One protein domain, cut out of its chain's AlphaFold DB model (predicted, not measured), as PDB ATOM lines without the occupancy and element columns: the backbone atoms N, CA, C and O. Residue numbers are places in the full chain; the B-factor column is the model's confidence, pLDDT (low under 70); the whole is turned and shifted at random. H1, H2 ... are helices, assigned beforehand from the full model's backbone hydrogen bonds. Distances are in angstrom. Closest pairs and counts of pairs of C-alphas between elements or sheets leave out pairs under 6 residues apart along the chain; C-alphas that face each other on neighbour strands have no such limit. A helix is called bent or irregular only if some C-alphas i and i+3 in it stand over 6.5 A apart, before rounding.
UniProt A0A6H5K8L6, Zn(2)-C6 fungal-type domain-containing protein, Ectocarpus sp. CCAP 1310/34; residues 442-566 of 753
ATOM      1  N   PRO A 442     131.852 158.507 152.640       79.62
ATOM      2  CA  PRO A 442     132.640 159.728 152.524       79.62
ATOM      3  C   PRO A 442     133.204 160.003 151.126       79.62
ATOM      4  O   PRO A 442     133.447 161.164 150.819       79.62
ATOM      5  N   GLU A 443     133.431 158.986 150.292       75.69
ATOM      6  CA  GLU A 443     133.903 159.166 148.910       75.69
ATOM      7  C   GLU A 443     132.810 159.718 147.989       75.69
ATOM      8  O   GLU A 443     133.104 160.429 147.033       75.69
ATOM      9  N   VAL A 444     131.546 159.426 148.295       78.81
ATOM     10  CA  VAL A 444     130.396 159.911 147.528       78.81
ATOM     11  C   VAL A 444     129.903 161.233 148.106       78.81
ATOM     12  O   VAL A 444     129.729 162.211 147.380       78.81
ATOM     13  N   GLY A 445     129.700 161.276 149.424       84.94
ATOM     14  CA  GLY A 445     128.948 162.321 150.113       84.94
ATOM     15  C   GLY A 445     129.614 163.696 150.152       84.94
ATOM     16  O   GLY A 445     128.936 164.680 150.437       84.94
ATOM     17  N   VAL A 446     130.917 163.791 149.873       89.44
ATOM     18  CA  VAL A 446     131.661 165.060 149.955       89.44
ATOM     19  C   VAL A 446     131.884 165.753 148.615       89.44
ATOM     20  O   VAL A 446     132.328 166.899 148.606       89.44
ATOM     21  N   GLY A 447     131.651 165.053 147.508       91.69
ATOM     22  CA  GLY A 447     131.842 165.556 146.154       91.69
ATOM     23  C   GLY A 447     130.515 165.750 145.438       91.69
ATOM     24  O   GLY A 447     129.468 165.986 146.045       91.69
ATOM     25  N   ILE A 448     130.545 165.601 144.120       91.81
ATOM     26  CA  ILE A 448     129.361 165.806 143.300       91.81
ATOM     27  C   ILE A 448     128.277 164.745 143.482       91.81
ATOM     28  O   ILE A 448     127.094 165.051 143.353       91.81
ATOM     29  N   GLY A 449     128.658 163.510 143.817       91.50
ATOM     30  CA  GLY A 449     127.693 162.463 144.148       91.50
ATOM     31  C   GLY A 449     126.816 162.889 145.326       91.50
ATOM     32  O   GLY A 449     125.592 162.827 145.247       91.50
ATOM     33  N   GLY A 450     127.441 163.427 146.376       93.56
ATOM     34  CA  GLY A 450     126.768 164.024 147.525       93.56
ATOM     35  C   GLY A 450     125.933 165.244 147.156       93.56
ATOM     36  O   GLY A 450     124.823 165.381 147.663       93.56
ATOM     37  N   LEU A 451     126.414 166.100 146.250       94.50
ATOM     38  CA  LEU A 451     125.650 167.255 145.771       94.50
ATOM     39  C   LEU A 451     124.354 166.820 145.078       94.50
ATOM     40  O   LEU A 451     123.280 167.282 145.451       94.50
ATOM     41  N   ILE A 452     124.441 165.895 144.117       92.62
ATOM     42  CA  ILE A 452     123.277 165.376 143.384       92.62
ATOM     43  C   ILE A 452     122.324 164.659 144.344       92.62
ATOM     44  O   ILE A 452     121.123 164.922 144.335       92.62
ATOM     45  N   PHE A 453     122.853 163.787 145.208       94.56
ATOM     46  CA  PHE A 453     122.041 163.046 146.169       94.56
ATOM     47  C   PHE A 453     121.286 163.981 147.119       94.56
ATOM     48  O   PHE A 453     120.079 163.825 147.305       94.56
ATOM     49  N   ASN A 454     121.973 164.955 147.722       95.12
ATOM     50  CA  ASN A 454     121.344 165.870 148.670       95.12
ATOM     51  C   ASN A 454     120.390 166.847 147.968       95.12
ATOM     52  O   ASN A 454     119.345 167.133 148.535       95.12
ATOM     53  N   ALA A 455     120.677 167.297 146.742       93.88
ATOM     54  CA  ALA A 455     119.773 168.161 145.979       93.88
ATOM     55  C   ALA A 455     118.453 167.453 145.637       93.88
ATOM     56  O   ALA A 455     117.379 168.000 145.877       93.88
ATOM     57  N   ILE A 456     118.523 166.211 145.148       92.81
ATOM     58  CA  ILE A 456     117.322 165.417 144.855       92.81
ATOM     59  C   ILE A 456     116.580 165.061 146.145       92.81
ATOM     60  O   ILE A 456     115.364 165.207 146.205       92.81
ATOM     61  N   SER A 457     117.294 164.659 147.204       93.56
ATOM     62  CA  SER A 457     116.672 164.399 148.512       93.56
ATOM     63  C   SER A 457     115.964 165.640 149.051       93.56
ATOM     64  O   SER A 457     114.842 165.533 149.526       93.56
ATOM     65  N   ALA A 458     116.583 166.820 148.930       92.94
ATOM     66  CA  ALA A 458     115.973 168.075 149.346       92.94
ATOM     67  C   ALA A 458     114.672 168.337 148.588       92.94
ATOM     68  O   ALA A 458     113.662 168.671 149.198       92.94
ATOM     69  N   TYR A 459     114.688 168.145 147.268       90.44
ATOM     70  CA  TYR A 459     113.506 168.307 146.433       90.44
ATOM     71  C   TYR A 459     112.384 167.334 146.827       90.44
ATOM     72  O   TYR A 459     111.234 167.753 146.951       90.44
ATOM     73  N   LEU A 460     112.712 166.062 147.087       91.38
ATOM     74  CA  LEU A 460     111.765 165.042 147.557       91.38
ATOM     75  C   LEU A 460     111.166 165.408 148.924       91.38
ATOM     76  O   LEU A 460     109.947 165.386 149.094       91.38
ATOM     77  N   ASP A 461     112.011 165.784 149.885       91.38
ATOM     78  CA  ASP A 461     111.586 166.143 151.240       91.38
ATOM     79  C   ASP A 461     110.699 167.401 151.218       91.38
ATOM     80  O   ASP A 461     109.626 167.406 151.816       91.38
ATOM     81  N   ILE A 462     111.069 168.443 150.464       89.19
ATOM     82  CA  ILE A 462     110.258 169.667 150.328       89.19
ATOM     83  C   ILE A 462     108.921 169.359 149.647       89.19
ATOM     84  O   ILE A 462     107.872 169.788 150.125       89.19
ATOM     85  N   SER A 463     108.933 168.573 148.567       86.50
ATOM     86  CA  SER A 463     107.718 168.237 147.810       86.50
ATOM     87  C   SER A 463     106.731 167.374 148.603       86.50
ATOM     88  O   SER A 463     105.540 167.373 148.302       86.50
ATOM     89  N   THR A 464     107.208 166.647 149.616       88.56
ATOM     90  CA  THR A 464     106.377 165.843 150.530       88.56
ATOM     91  C   THR A 464     105.976 166.598 151.803       88.56
ATOM     92  O   THR A 464     105.377 166.009 152.700       88.56
ATOM     93  N   GLY A 465     106.288 167.896 151.899       89.44
ATOM     94  CA  GLY A 465     105.973 168.744 153.054       89.44
ATOM     95  C   GLY A 465     106.996 168.673 154.194       89.44
ATOM     96  O   GLY A 465     106.875 169.393 155.179       89.44
ATOM     97  N   SER A 466     108.054 167.871 154.063       92.31
ATOM     98  CA  SER A 466     109.147 167.764 155.040       92.31
ATOM     99  C   SER A 466     110.190 168.881 154.872       92.31
ATOM    100  O   SER A 466     111.387 168.627 154.720       92.31
ATOM    101  N   THR A 467     109.750 170.142 154.923       89.75
ATOM    102  CA  THR A 467     110.575 171.339 154.649       89.75
ATOM    103  C   THR A 467     111.848 171.406 155.493       89.75
ATOM    104  O   THR A 467     112.917 171.692 154.961       89.75
ATOM    105  N   LYS A 468     111.777 171.059 156.784       91.06
ATOM    106  CA  LYS A 468     112.938 171.040 157.691       91.06
ATOM    107  C   LYS A 468     114.019 170.047 157.255       91.06
ATOM    108  O   LYS A 468     115.203 170.372 157.302       91.06
ATOM    109  N   LEU A 469     113.633 168.839 156.837       92.69
ATOM    110  CA  LEU A 469     114.590 167.845 156.338       92.69
ATOM    111  C   LEU A 469     115.212 168.320 155.025       92.69
ATOM    112  O   LEU A 469     116.435 168.278 154.878       92.69
ATOM    113  N   GLY A 470     114.387 168.866 154.129       92.25
ATOM    114  CA  GLY A 470     114.856 169.449 152.879       92.25
ATOM    115  C   GLY A 470     115.833 170.608 153.082       92.25
ATOM    116  O   GLY A 470     116.877 170.643 152.435       92.25
ATOM    117  N   ALA A 471     115.565 171.497 154.040       91.75
ATOM    118  CA  ALA A 471     116.447 172.600 154.414       91.75
ATOM    119  C   ALA A 471     117.833 172.103 154.852       91.75
ATOM    120  O   ALA A 471     118.851 172.577 154.350       91.75
ATOM    121  N   GLU A 472     117.900 171.093 155.723       94.62
ATOM    122  CA  GLU A 472     119.179 170.499 156.139       94.62
ATOM    123  C   GLU A 472     119.960 169.925 154.947       94.62
ATOM    124  O   GLU A 472     121.184 170.061 154.867       94.62
ATOM    125  N   LYS A 473     119.266 169.333 153.969       95.56
ATOM    126  CA  LYS A 473     119.886 168.849 152.727       95.56
ATOM    127  C   LYS A 473     120.397 169.980 151.836       95.56
ATOM    128  O   LYS A 473     121.502 169.862 151.308       95.56
ATOM    129  N   VAL A 474     119.667 171.090 151.732       95.50
ATOM    130  CA  VAL A 474     120.112 172.304 151.027       95.50
ATOM    131  C   VAL A 474     121.387 172.871 151.657       95.50
ATOM    132  O   VAL A 474     122.339 173.167 150.933       95.50
ATOM    133  N   LYS A 475     121.476 172.923 152.994       95.88
ATOM    134  CA  LYS A 475     122.700 173.354 153.701       95.88
ATOM    135  C   LYS A 475     123.892 172.444 153.401       95.88
ATOM    136  O   LYS A 475     125.013 172.923 153.236       95.88
ATOM    137  N   LEU A 476     123.675 171.130 153.304       95.50
ATOM    138  CA  LEU A 476     124.731 170.193 152.897       95.50
ATOM    139  C   LEU A 476     125.205 170.458 151.461       95.50
ATOM    140  O   LEU A 476     126.409 170.420 151.213       95.50
ATOM    141  N   CYS A 477     124.295 170.766 150.534       96.88
ATOM    142  CA  CYS A 477     124.663 171.164 149.174       96.88
ATOM    143  C   CYS A 477     125.484 172.462 149.159       96.88
ATOM    144  O   CYS A 477     126.525 172.508 148.504       96.88
ATOM    145  N   ALA A 478     125.063 173.485 149.911       97.00
ATOM    146  CA  ALA A 478     125.792 174.749 150.032       97.00
ATOM    147  C   ALA A 478     127.228 174.523 150.531       97.00
ATOM    148  O   ALA A 478     128.177 174.986 149.905       97.00
ATOM    149  N   LYS A 479     127.415 173.685 151.562       96.50
ATOM    150  CA  LYS A 479     128.749 173.302 152.062       96.50
ATOM    151  C   LYS A 479     129.635 172.642 150.998       96.50
ATOM    152  O   LYS A 479     130.851 172.829 151.020       96.50
ATOM    153  N   ILE A 480     129.060 171.875 150.067       96.44
ATOM    154  CA  ILE A 480     129.818 171.272 148.958       96.44
ATOM    155  C   ILE A 480     130.274 172.347 147.965       96.44
ATOM    156  O   ILE A 480     131.427 172.314 147.543       96.44
ATOM    157  N   PHE A 481     129.419 173.318 147.634       97.19
ATOM    158  CA  PHE A 481     129.811 174.462 146.807       97.19
ATOM    159  C   PHE A 481     130.882 175.317 147.480       97.19
ATOM    160  O   PHE A 481     131.872 175.646 146.838       97.19
ATOM    161  N   VAL A 482     130.748 175.605 148.777       96.56
ATOM    162  CA  VAL A 482     131.758 176.352 149.544       96.56
ATOM    163  C   VAL A 482     133.114 175.651 149.507       96.56
ATOM    164  O   VAL A 482     134.153 176.283 149.330       96.56
ATOM    165  N   ARG A 483     133.109 174.321 149.607       95.62
ATOM    166  CA  ARG A 483     134.317 173.503 149.488       95.62
ATOM    167  C   ARG A 483     134.895 173.483 148.069       95.62
ATOM    168  O   ARG A 483     136.112 173.381 147.920       95.62
ATOM    169  N   TYR A 484     134.042 173.544 147.051       96.94
ATOM    170  CA  TYR A 484     134.418 173.480 145.640       96.94
ATOM    171  C   TYR A 484     133.786 174.625 144.840       96.94
ATOM    172  O   TYR A 484     132.858 174.390 144.055       96.94
ATOM    173  N   PRO A 485     134.299 175.859 145.002       97.12
ATOM    174  CA  PRO A 485     133.725 177.054 144.390       97.12
ATOM    175  C   PRO A 485     133.491 176.915 142.891       97.12
ATOM    176  O   PRO A 485     132.451 177.311 142.369       97.12
ATOM    177  N   GLY A 486     134.431 176.264 142.204       96.31
ATOM    178  CA  GLY A 486     134.398 176.056 140.764       96.31
ATOM    179  C   GLY A 486     133.166 175.346 140.232       96.31
ATOM    180  O   GLY A 486     132.849 175.508 139.057       96.31
ATOM    181  N   LEU A 487     132.439 174.596 141.067       95.88
ATOM    182  CA  LEU A 487     131.181 173.971 140.662       95.88
ATOM    183  C   LEU A 487     130.145 175.006 140.201       95.88
ATOM    184  O   LEU A 487     129.354 174.691 139.318       95.88
ATOM    185  N   CYS A 488     130.194 176.249 140.695       95.50
ATOM    186  CA  CYS A 488     129.312 177.324 140.225       95.50
ATOM    187  C   CYS A 488     129.592 177.742 138.768       95.50
ATOM    188  O   CYS A 488     128.760 178.404 138.148       95.50
ATOM    189  N   ARG A 489     130.753 177.367 138.203       92.88
ATOM    190  CA  ARG A 489     131.090 177.591 136.787       92.88
ATOM    191  C   ARG A 489     130.560 176.506 135.862       92.88
ATOM    192  O   ARG A 489     130.513 176.714 134.659       92.88
ATOM    193  N   PHE A 490     130.201 175.343 136.387       90.69
ATOM    194  CA  PHE A 490     129.631 174.297 135.556       90.69
ATOM    195  C   PHE A 490     128.163 174.617 135.310       90.69
ATOM    196  O   PHE A 490     127.397 174.774 136.259       90.69
ATOM    197  N   SER A 491     127.734 174.716 134.060       87.00
ATOM    198  CA  SER A 491     126.473 175.395 133.733       87.00
ATOM    199  C   SER A 491     125.231 174.752 134.327       87.00
ATOM    200  O   SER A 491     124.349 175.446 134.826       87.00
ATOM    201  N   ARG A 492     125.195 173.418 134.395       84.12
ATOM    202  CA  ARG A 492     124.117 172.699 135.089       84.12
ATOM    203  C   ARG A 492     124.082 173.018 136.587       84.12
ATOM    204  O   ARG A 492     123.007 173.118 137.171       84.12
ATOM    205  N   TRP A 493     125.241 173.165 137.223       90.38
ATOM    206  CA  TRP A 493     125.325 173.389 138.671       90.38
ATOM    207  C   TRP A 493     125.316 174.862 139.049       90.38
ATOM    208  O   TRP A 493     125.013 175.175 140.194       90.38
ATOM    209  N   GLN A 494     125.534 175.763 138.094       91.75
ATOM    210  CA  GLN A 494     125.207 177.171 138.254       91.75
ATOM    211  C   GLN A 494     123.723 177.323 138.604       91.75
ATOM    212  O   GLN A 494     123.401 177.899 139.637       91.75
ATOM    213  N   HIS A 495     122.820 176.729 137.822       90.62
ATOM    214  CA  HIS A 495     121.384 176.790 138.124       90.62
ATOM    215  C   HIS A 495     121.032 176.089 139.425       90.62
ATOM    216  O   HIS A 495     120.188 176.574 140.170       90.62
ATOM    217  N   LEU A 496     121.716 174.989 139.751       92.38
ATOM    218  CA  LEU A 496     121.557 174.371 141.065       92.38
ATOM    219  C   LEU A 496     121.959 175.341 142.186       92.38
ATOM    220  O   LEU A 496     121.215 175.472 143.150       92.38
ATOM    221  N   SER A 497     123.080 176.057 142.059       94.88
ATOM    222  CA  SER A 497     123.491 177.064 143.046       94.88
ATOM    223  C   SER A 497     122.462 178.192 143.177       94.88
ATOM    224  O   SER A 497     122.160 178.604 144.292       94.88
ATOM    225  N   HIS A 498     121.835 178.612 142.072       93.56
ATOM    226  CA  HIS A 498     120.738 179.586 142.079       93.56
ATOM    227  C   HIS A 498     119.511 179.061 142.826       93.56
ATOM    228  O   HIS A 498     118.949 179.769 143.661       93.56
ATOM    229  N   CYS A 499     119.114 177.809 142.574       91.81
ATOM    230  CA  CYS A 499     118.016 177.166 143.293       91.81
ATOM    231  C   CYS A 499     118.312 177.075 144.797       91.81
ATOM    232  O   CYS A 499     117.437 177.359 145.608       91.81
ATOM    233  N   LEU A 500     119.542 176.718 145.183       94.44
ATOM    234  CA  LEU A 500     119.939 176.639 146.592       94.44
ATOM    235  C   LEU A 500     119.925 178.015 147.264       94.44
ATOM    236  O   LEU A 500     119.366 178.132 148.347       94.44
ATOM    237  N   LEU A 501     120.473 179.052 146.619       95.44
ATOM    238  CA  LEU A 501     120.403 180.435 147.108       95.44
ATOM    239  C   LEU A 501     118.954 180.883 147.299       95.44
ATOM    240  O   LEU A 501     118.624 181.451 148.332       95.44
ATOM    241  N   THR A 502     118.081 180.555 146.346       92.44
ATOM    242  CA  THR A 502     116.651 180.864 146.433       92.44
ATOM    243  C   THR A 502     116.018 180.209 147.653       92.44
ATOM    244  O   THR A 502     115.384 180.890 148.450       92.44
ATOM    245  N   VAL A 503     116.225 178.901 147.835       91.12
ATOM    246  CA  VAL A 503     115.652 178.173 148.973       91.12
ATOM    247  C   VAL A 503     116.213 178.695 150.298       91.12
ATOM    248  O   VAL A 503     115.452 178.886 151.237       91.12
ATOM    249  N   LEU A 504     117.517 178.973 150.385       93.94
ATOM    250  CA  LEU A 504     118.135 179.525 151.595       93.94
ATOM    251  C   LEU A 504     117.638 180.941 151.918       93.94
ATOM    252  O   LEU A 504     117.414 181.250 153.085       93.94
ATOM    253  N   ALA A 505     117.420 181.779 150.900       93.44
ATOM    254  CA  ALA A 505     116.814 183.095 151.071       93.44
ATOM    255  C   ALA A 505     115.384 182.982 151.607       93.44
ATOM    256  O   ALA A 505     115.047 183.645 152.580       93.44
ATOM    257  N   THR A 506     114.570 182.095 151.028       90.19
ATOM    258  CA  THR A 506     113.187 181.866 151.465       90.19
ATOM    259  C   THR A 506     113.085 181.272 152.872       90.19
ATOM    260  O   THR A 506     112.119 181.527 153.577       90.19
ATOM    261  N   LEU A 507     114.073 180.478 153.287       89.38
ATOM    262  CA  LEU A 507     114.155 179.931 154.643       89.38
ATOM    263  C   LEU A 507     114.750 180.916 155.663       89.38
ATOM    264  O   LEU A 507     114.912 180.536 156.820       89.38
ATOM    265  N   GLU A 508     115.118 182.129 155.237       92.88
ATOM    266  CA  GLU A 508     115.764 183.161 156.062       92.88
ATOM    267  C   GLU A 508     117.045 182.674 156.772       92.88
ATOM    268  O   GLU A 508     117.441 183.181 157.820       92.88
ATOM    269  N   ASP A 509     117.748 181.698 156.185       93.75
ATOM    270  CA  ASP A 509     118.971 181.134 156.765       93.75
ATOM    271  C   ASP A 509     120.212 181.876 156.245       93.75
ATOM    272  O   ASP A 509     120.825 181.498 155.243       93.75
ATOM    273  N   ALA A 510     120.535 182.985 156.915       95.38
ATOM    274  CA  ALA A 510     121.531 183.957 156.464       95.38
ATOM    275  C   ALA A 510     122.950 183.391 156.320       95.38
ATOM    276  O   ALA A 510     123.641 183.709 155.356       95.38
ATOM    277  N   GLU A 511     123.401 182.544 157.249       96.50
ATOM    278  CA  GLU A 511     124.779 182.028 157.258       96.50
ATOM    279  C   GLU A 511     125.109 181.196 155.997       96.50
ATOM    280  O   GLU A 511     125.980 181.611 155.226       96.50
ATOM    281  N   PRO A 512     124.420 180.075 155.700       96.81
ATOM    282  CA  PRO A 512     124.694 179.290 154.498       96.81
ATOM    283  C   PRO A 512     124.376 180.048 153.203       96.81
ATOM    284  O   PRO A 512     124.993 179.759 152.174       96.81
ATOM    285  N   PHE A 513     123.429 180.996 153.229       97.25
ATOM    286  CA  PHE A 513     123.157 181.865 152.086       97.25
ATOM    287  C   PHE A 513     124.380 182.730 151.764       97.25
ATOM    288  O   PHE A 513     124.860 182.713 150.631       97.25
ATOM    289  N   GLU A 514     124.917 183.440 152.757       97.75
ATOM    290  CA  GLU A 514     126.052 184.344 152.579       97.75
ATOM    291  C   GLU A 514     127.340 183.596 152.212       97.75
ATOM    292  O   GLU A 514     128.080 184.049 151.338       97.75
ATOM    293  N   GLU A 515     127.586 182.417 152.794       97.62
ATOM    294  CA  GLU A 515     128.717 181.567 152.398       97.62
ATOM    295  C   GLU A 515     128.627 181.148 150.922       97.62
ATOM    296  O   GLU A 515     129.592 181.294 150.162       97.62
ATOM    297  N   LEU A 516     127.461 180.650 150.491       97.75
ATOM    298  CA  LEU A 516     127.244 180.234 149.106       97.75
ATOM    299  C   LEU A 516     127.315 181.426 148.146       97.75
ATOM    300  O   LEU A 516     127.913 181.314 147.076       97.75
ATOM    301  N   ARG A 517     126.750 182.571 148.537       97.19
ATOM    302  CA  ARG A 517     126.788 183.822 147.777       97.19
ATOM    303  C   ARG A 517     128.217 184.281 147.529       97.19
ATOM    304  O   ARG A 517     128.578 184.545 146.383       97.19
ATOM    305  N   GLN A 518     129.034 184.369 148.579       97.62
ATOM    306  CA  GLN A 518     130.432 184.797 148.469       97.62
ATOM    307  C   GLN A 518     131.208 183.894 147.512       97.62
ATOM    308  O   GLN A 518     131.941 184.368 146.643       97.62
ATOM    309  N   VAL A 519     131.000 182.586 147.634       97.12
ATOM    310  CA  VAL A 519     131.640 181.583 146.787       97.12
ATOM    311  C   VAL A 519     131.189 181.715 145.337       97.12
ATOM    312  O   VAL A 519     132.044 181.791 144.454       97.12
ATOM    313  N   TYR A 520     129.884 181.822 145.087       96.69
ATOM    314  CA  TYR A 520     129.324 182.044 143.755       96.69
ATOM    315  C   TYR A 520     129.907 183.307 143.108       96.69
ATOM    316  O   TYR A 520     130.469 183.245 142.012       96.69
ATOM    317  N   ASN A 521     129.859 184.434 143.824       96.12
ATOM    318  CA  ASN A 521     130.358 185.722 143.349       96.12
ATOM    319  C   ASN A 521     131.879 185.724 143.130       96.12
ATOM    320  O   ASN A 521     132.361 186.453 142.270       96.12
ATOM    321  N   SER A 522     132.644 184.892 143.846       96.00
ATOM    322  CA  SER A 522     134.101 184.796 143.666       96.00
ATOM    323  C   SER A 522     134.533 184.082 142.381       96.00
ATOM    324  O   SER A 522     135.651 184.288 141.907       96.00
ATOM    325  N   VAL A 523     133.677 183.222 141.817       94.56
ATOM    326  CA  VAL A 523     134.001 182.431 140.617       94.56
ATOM    327  C   VAL A 523     133.140 182.765 139.405       94.56
ATOM    328  O   VAL A 523     133.367 182.164 138.347       94.56
ATOM    329  N   ARG A 524     132.161 183.668 139.556       91.75
ATOM    330  CA  ARG A 524     131.308 184.140 138.463       91.75
ATOM    331  C   ARG A 524     132.146 184.839 137.397       91.75
ATOM    332  O   ARG A 524     133.185 185.429 137.682       91.75
ATOM    333  N   THR A 525     131.672 184.763 136.167       87.75
ATOM    334  CA  THR A 525     132.191 185.549 135.053       87.75
ATOM    335  C   THR A 525     131.528 186.932 135.043       87.75
ATOM    336  O   THR A 525     130.496 187.141 135.684       87.75
ATOM    337  N   GLU A 526     132.143 187.901 134.363       87.38
ATOM    338  CA  GLU A 526     131.688 189.302 134.366       87.38
ATOM    339  C   GLU A 526     130.303 189.500 133.728       87.38
ATOM    340  O   GLU A 526     129.602 190.448 134.068       87.38
ATOM    341  N   ASP A 527     129.889 188.588 132.846       86.69
ATOM    342  CA  ASP A 527     128.574 188.562 132.197       86.69
ATOM    343  C   ASP A 527     127.437 188.105 133.126       86.69
ATOM    344  O   ASP A 527     126.264 188.297 132.808       86.69
ATOM    345  N   LEU A 528     127.764 187.509 134.276       86.94
ATOM    346  CA  LEU A 528     126.777 187.037 135.239       86.94
ATOM    347  C   LEU A 528     126.505 188.095 136.309       86.94
ATOM    348  O   LEU A 528     127.428 188.634 136.931       86.94
ATOM    349  N   VAL A 529     125.214 188.326 136.559       90.44
ATOM    350  CA  VAL A 529     124.724 189.219 137.613       90.44
ATOM    351  C   VAL A 529     125.249 188.749 138.968       90.44
ATOM    352  O   VAL A 529     125.268 187.554 139.270       90.44
ATOM    353  N   GLU A 530     125.702 189.697 139.779       93.81
ATOM    354  CA  GLU A 530     126.127 189.410 141.140       93.81
ATOM    355  C   GLU A 530     124.926 189.043 142.012       93.81
ATOM    356  O   GLU A 530     123.887 189.697 141.954       93.81
ATOM    357  N   VAL A 531     125.075 188.013 142.845       94.25
ATOM    358  CA  VAL A 531     124.062 187.682 143.849       94.25
ATOM    359  C   VAL A 531     124.060 188.784 144.916       94.25
ATOM    360  O   VAL A 531     125.100 188.964 145.572       94.25
ATOM    361  N   PRO A 532     122.939 189.510 145.108       95.00
ATOM    362  CA  PRO A 532     122.829 190.527 146.148       95.00
ATOM    363  C   PRO A 532     122.790 189.886 147.543       95.00
ATOM    364  O   PRO A 532     122.618 188.676 147.686       95.00
ATOM    365  N   GLU A 533     122.952 190.705 148.580       95.69
ATOM    366  CA  GLU A 533     122.752 190.285 149.974       95.69
ATOM    367  C   GLU A 533     121.334 189.736 150.194       95.69
ATOM    368  O   GLU A 533     120.397 190.139 149.500       95.69
ATOM    369  N   GLN A 534     121.158 188.854 151.186       94.94
ATOM    370  CA  GLN A 534     119.885 188.148 151.412       94.94
ATOM    371  C   GLN A 534     118.681 189.095 151.550       94.94
ATOM    372  O   GLN A 534     117.610 188.815 151.025       94.94
ATOM    373  N   GLN A 535     118.864 190.244 152.206       93.44
ATOM    374  CA  GLN A 535     117.805 191.242 152.418       93.44
ATOM    375  C   GLN A 535     117.341 191.913 151.118       93.44
ATOM    376  O   GLN A 535     116.206 192.370 151.022       93.44
ATOM    377  N   ALA A 536     118.224 191.978 150.121       92.50
ATOM    378  CA  ALA A 536     117.949 192.522 148.798       92.50
ATOM    379  C   ALA A 536     117.677 191.413 147.765       92.50
ATOM    380  O   ALA A 536     117.616 191.685 146.565       92.50
ATOM    381  N   TRP A 537     117.548 190.155 148.204       89.44
ATOM    382  CA  TRP A 537     117.352 189.026 147.309       89.44
ATOM    383  C   TRP A 537     115.960 189.053 146.682       89.44
ATOM    384  O   TRP A 537     114.941 188.841 147.338       89.44
ATOM    385  N   THR A 538     115.932 189.230 145.365       81.62
ATOM    386  CA  THR A 538     114.753 189.004 144.535       81.62
ATOM    387  C   THR A 538     115.129 188.047 143.415       81.62
ATOM    388  O   THR A 538     115.990 188.356 142.592       81.62
ATOM    389  N   MET A 539     114.472 186.886 143.340       75.50
ATOM    390  CA  MET A 539     114.737 185.946 142.244       75.50
ATOM    391  C   MET A 539     114.339 186.542 140.883       75.50
ATOM    392  O   MET A 539     114.925 186.224 139.846       75.50
ATOM    393  N   VAL A 540     113.361 187.448 140.878       72.25
ATOM    394  CA  VAL A 540     112.968 188.212 139.693       72.25
ATOM    395  C   VAL A 540     114.156 189.074 139.247       72.25
ATOM    396  O   VAL A 540     114.473 190.076 139.874       72.25
ATOM    397  N   GLY A 541     114.836 188.648 138.179       73.88
ATOM    398  CA  GLY A 541     115.968 189.360 137.576       73.88
ATOM    399  C   GLY A 541     117.333 188.676 137.708       73.88
ATOM    400  O   GLY A 541     118.234 189.016 136.948       73.88
ATOM    401  N   PHE A 542     117.497 187.685 138.594       83.00
ATOM    402  CA  PHE A 542     118.793 187.009 138.761       83.00
ATOM    403  C   PHE A 542     118.996 185.838 137.781       83.00
ATOM    404  O   PHE A 542     120.069 185.688 137.198       83.00
ATOM    405  N   CYS A 543     117.965 185.020 137.546       87.88
ATOM    406  CA  CYS A 543     118.014 183.922 136.582       87.88
ATOM    407  C   CYS A 543     116.620 183.606 136.026       87.88
ATOM    408  O   CYS A 543     115.676 183.353 136.773       87.88
ATOM    409  N   ASN A 544     116.492 183.576 134.699       84.38
ATOM    410  CA  ASN A 544     115.226 183.284 134.016       84.38
ATOM    411  C   ASN A 544     115.019 181.802 133.699       84.38
ATOM    412  O   ASN A 544     114.035 181.432 133.066       84.38
ATOM    413  N   HIS A 545     115.938 180.950 134.134       85.50
ATOM    414  CA  HIS A 545     115.875 179.531 133.861       85.50
ATOM    415  C   HIS A 545     114.666 178.884 134.553       85.50
ATOM    416  O   HIS A 545     114.406 179.119 135.737       85.50
ATOM    417  N   ILE A 546     113.938 178.042 133.812       83.56
ATOM    418  CA  ILE A 546     112.668 177.430 134.240       83.56
ATOM    419  C   ILE A 546     112.774 176.720 135.597       83.56
ATOM    420  O   ILE A 546     111.904 176.869 136.450       83.56
ATOM    421  N   PHE A 547     113.880 176.020 135.851       83.44
ATOM    422  CA  PHE A 547     114.085 175.328 137.123       83.44
ATOM    423  C   PHE A 547     114.337 176.303 138.277       83.44
ATOM    424  O   PHE A 547     113.815 176.090 139.365       83.44
ATOM    425  N   CYS A 548     115.073 177.396 138.055       88.00
ATOM    426  CA  CYS A 548     115.307 178.400 139.095       88.00
ATOM    427  C   CYS A 548     113.995 179.079 139.505       88.00
ATOM    428  O   CYS A 548     113.721 179.222 140.695       88.00
ATOM    429  N   ARG A 549     113.138 179.395 138.524       83.56
ATOM    430  CA  ARG A 549     111.782 179.912 138.771       83.56
ATOM    431  C   ARG A 549     110.905 178.901 139.515       83.56
ATOM    432  O   ARG A 549     110.254 179.263 140.485       83.56
ATOM    433  N   SER A 550     110.962 177.624 139.138       81.69
ATOM    434  CA  SER A 550     110.242 176.552 139.841       81.69
ATOM    435  C   SER A 550     110.578 176.483 141.330       81.69
ATOM    436  O   SER A 550     109.691 176.404 142.177       81.69
ATOM    437  N   PHE A 551     111.872 176.526 141.662       81.75
ATOM    438  CA  PHE A 551     112.326 176.467 143.049       81.75
ATOM    439  C   PHE A 551     111.903 177.699 143.850       81.75
ATOM    440  O   PHE A 551     111.556 177.564 145.022       81.75
ATOM    441  N   HIS A 552     111.871 178.872 143.221       83.88
ATOM    442  CA  HIS A 552     111.312 180.078 143.826       83.88
ATOM    443  C   HIS A 552     109.827 179.920 144.156       83.88
ATOM    444  O   HIS A 552     109.418 180.161 145.291       83.88
ATOM    445  N   ASP A 553     109.033 179.427 143.207       82.31
ATOM    446  CA  ASP A 553     107.598 179.222 143.408       82.31
ATOM    447  C   ASP A 553     107.311 178.149 144.472       82.31
ATOM    448  O   ASP A 553     106.340 178.257 145.226       82.31
ATOM    449  N   LEU A 554     108.152 177.112 144.559       78.38
ATOM    450  CA  LEU A 554     108.086 176.102 145.619       78.38
ATOM    451  C   LEU A 554     108.429 176.689 146.990       78.38
ATOM    452  O   LEU A 554     107.736 176.384 147.962       78.38
ATOM    453  N   GLY A 555     109.450 177.543 147.065       75.62
ATOM    454  CA  GLY A 555     109.815 178.253 148.289       75.62
ATOM    455  C   GLY A 555     108.655 179.095 148.821       75.62
ATOM    456  O   GLY A 555     108.269 178.938 149.978       75.62
ATOM    457  N   LEU A 556     108.046 179.921 147.965       81.00
ATOM    458  CA  LEU A 556     106.920 180.785 148.343       81.00
ATOM    459  C   LEU A 556     105.691 179.997 148.821       81.00
ATOM    460  O   LEU A 556     104.959 180.434 149.705       81.00
ATOM    461  N   LYS A 557     105.439 178.813 148.249       79.88
ATOM    462  CA  LYS A 557     104.346 177.943 148.713       79.88
ATOM    463  C   LYS A 557     104.619 177.377 150.105       79.88
ATOM    464  O   LYS A 557     103.692 177.268 150.907       79.88
ATOM    465  N   ALA A 558     105.870 177.017 150.393       72.81
ATOM    466  CA  ALA A 558     106.250 176.454 151.683       72.81
ATOM    467  C   ALA A 558     106.054 177.469 152.820       72.81
ATOM    468  O   ALA A 558     105.427 177.133 153.823       72.81
ATOM    469  N   THR A 559     106.494 178.719 152.646       75.94
ATOM    470  CA  THR A 559     106.336 179.773 153.668       75.94
ATOM    471  C   THR A 559     104.867 180.030 153.991       75.94
ATOM    472  O   THR A 559     104.482 179.964 155.156       75.94
ATOM    473  N   ASN A 560     104.020 180.154 152.965       77.50
ATOM    474  CA  ASN A 560     102.585 180.407 153.139       77.50
ATOM    475  C   ASN A 560     101.852 179.277 153.885       77.50
ATOM    476  O   ASN A 560     100.849 179.519 154.551       77.50
ATOM    477  N   THR A 561     102.328 178.032 153.778       71.06
ATOM    478  CA  THR A 561     101.693 176.887 154.458       71.06
ATOM    479  C   THR A 561     102.042 176.862 155.949       71.06
ATOM    480  O   THR A 561     101.195 176.538 156.779       71.06
ATOM    481  N   THR A 562     103.273 177.250 156.293       62.19
ATOM    482  CA  THR A 562     103.770 177.241 157.678       62.19
ATOM    483  C   THR A 562     103.068 178.289 158.546       62.19
ATOM    484  O   THR A 562     102.743 178.012 159.699       62.19
ATOM    485  N   GLU A 563     102.771 179.465 157.985       61.00
ATOM    486  CA  GLU A 563     102.007 180.510 158.683       61.00
ATOM    487  C   GLU A 563     100.566 180.063 158.980       61.00
ATOM    488  O   GLU A 563     100.059 180.280 160.078       61.00
ATOM    489  N   MET A 564      99.929 179.335 158.054       50.72
ATOM    490  CA  MET A 564      98.564 178.830 158.254       50.72
ATOM    491  C   MET A 564      98.456 177.707 159.303       50.72
ATOM    492  O   MET A 564      97.393 177.544 159.908       50.72
ATOM    493  N   GLU A 565      99.507 176.909 159.520       56.28
ATOM    494  CA  GLU A 565      99.512 175.883 160.575       56.28
ATOM    495  C   GLU A 565      99.723 176.475 161.973       56.28
ATOM    496  O   GLU A 565      99.100 176.002 162.927       56.28
ATOM    497  N   LEU A 566     100.528 177.537 162.096       56.09
ATOM    498  CA  LEU A 566     100.716 178.252 163.363       56.09
ATOM    499  C   LEU A 566      99.402 178.867 163.871       56.09
ATOM    500  O   LEU A 566      99.099 178.739 165.056       56.09
TER     501      LEU A 566
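This is residues 442 to 566 of the 753 residues of the protein "Zn(2)-C6 fungal-type domain-containing protein" of Ectocarpus sp. CCAP 1310/34 (UniProt A0A6H5K8L6). A helical hairpin of H2 and H3 covers one face of a layer of three helices, H6, H5 and H7, which lie side by side with H5 in the middle. Short H4 sits near one end of H5 and H6, H1 lies at the far corner of H2, and residues 524 to 545 loop over the layer's other face. The printed part has 125 residues with seven named helices, H1 to H7 in order, no named strand, and is all helix. It is compact, with a radius of gyration of the C-alphas of 13.7 A, and spans 42 by 36 by 26 A.

H1 is residues 442 to 445, with C-alpha 442 at (132.640, 159.728, 152.524). H2 is residues 448 to 463, 22.2 A long, and H3 is residues 467 to 483, 24.4 A. H4 is residues 485 to 489; it is neither bent nor irregular, but only just: C-alphas 485 and 488 are 6.1 A apart. H5, residues 491 to 506, is 23.1 A long and begins at C-alpha 491 (126.473, 175.395, 133.733). H6 is residues 510 to 523, 20.2 A long. H7, residues 546 to 566, is the longest helix at 31.5 A and ends at C-alpha 566 (100.716, 178.252, 163.363).

H1 and H2 only just touch, only at the corner, with 3 pairs of C-alphas within 8 A; the closest are Val 444 and Gly 450, 5.5 A. H2 and H3 form a helical hairpin at a shallow tilt of 22 degrees, closest at the C-alphas of Ala 458 and Gly 470, 4.0 A. H3 touches H6 with residues 475 to 482 alone, the same way at a shallow tilt of 34.9 degrees, only just short of steep; the closest C-alphas are Ala 478 and Leu 516, 5.7 A. H5 is the hub, touching H3, H4, H6 and H7. Its residues 497 to 504 alone touch H3 at a steep tilt of 49 degrees, closest at the C-alphas of Val 474 and Leu 500, 6.2 A. H4 touches H5 only at the corner, closest at the C-alphas of Cys 488 and Gln 494, 4.6 A. H5 and H6 form a hairpin at 26 degrees, with the C-alphas of Leu 504 and Phe 513 closest at 5.6 A. H5 and H7 touch at 19 degrees, the same way, closest at the C-alphas of Cys 499 and Cys 548, 5.1 A. H6 and H7 are apart. Every O i to N i+4 pair is within hydrogen-bond range in H2, H3 and H6; the counts are 11 of 12 in H5, 16 of 17 in H7 and 0 of 1 in H4, where 2 of 2 O i to N i+3 pairs are within range, and H1 is too short for an i+4 pair.

The two C-alphas farthest apart are those of Glu 526 and Leu 566, 43.8 A. The printed part has no cut. The link from H6 to H7, 22 residues, is long; the others are tight. The mean pLDDT of the printed part is 88.9, and residues 562 to 566 are under 70.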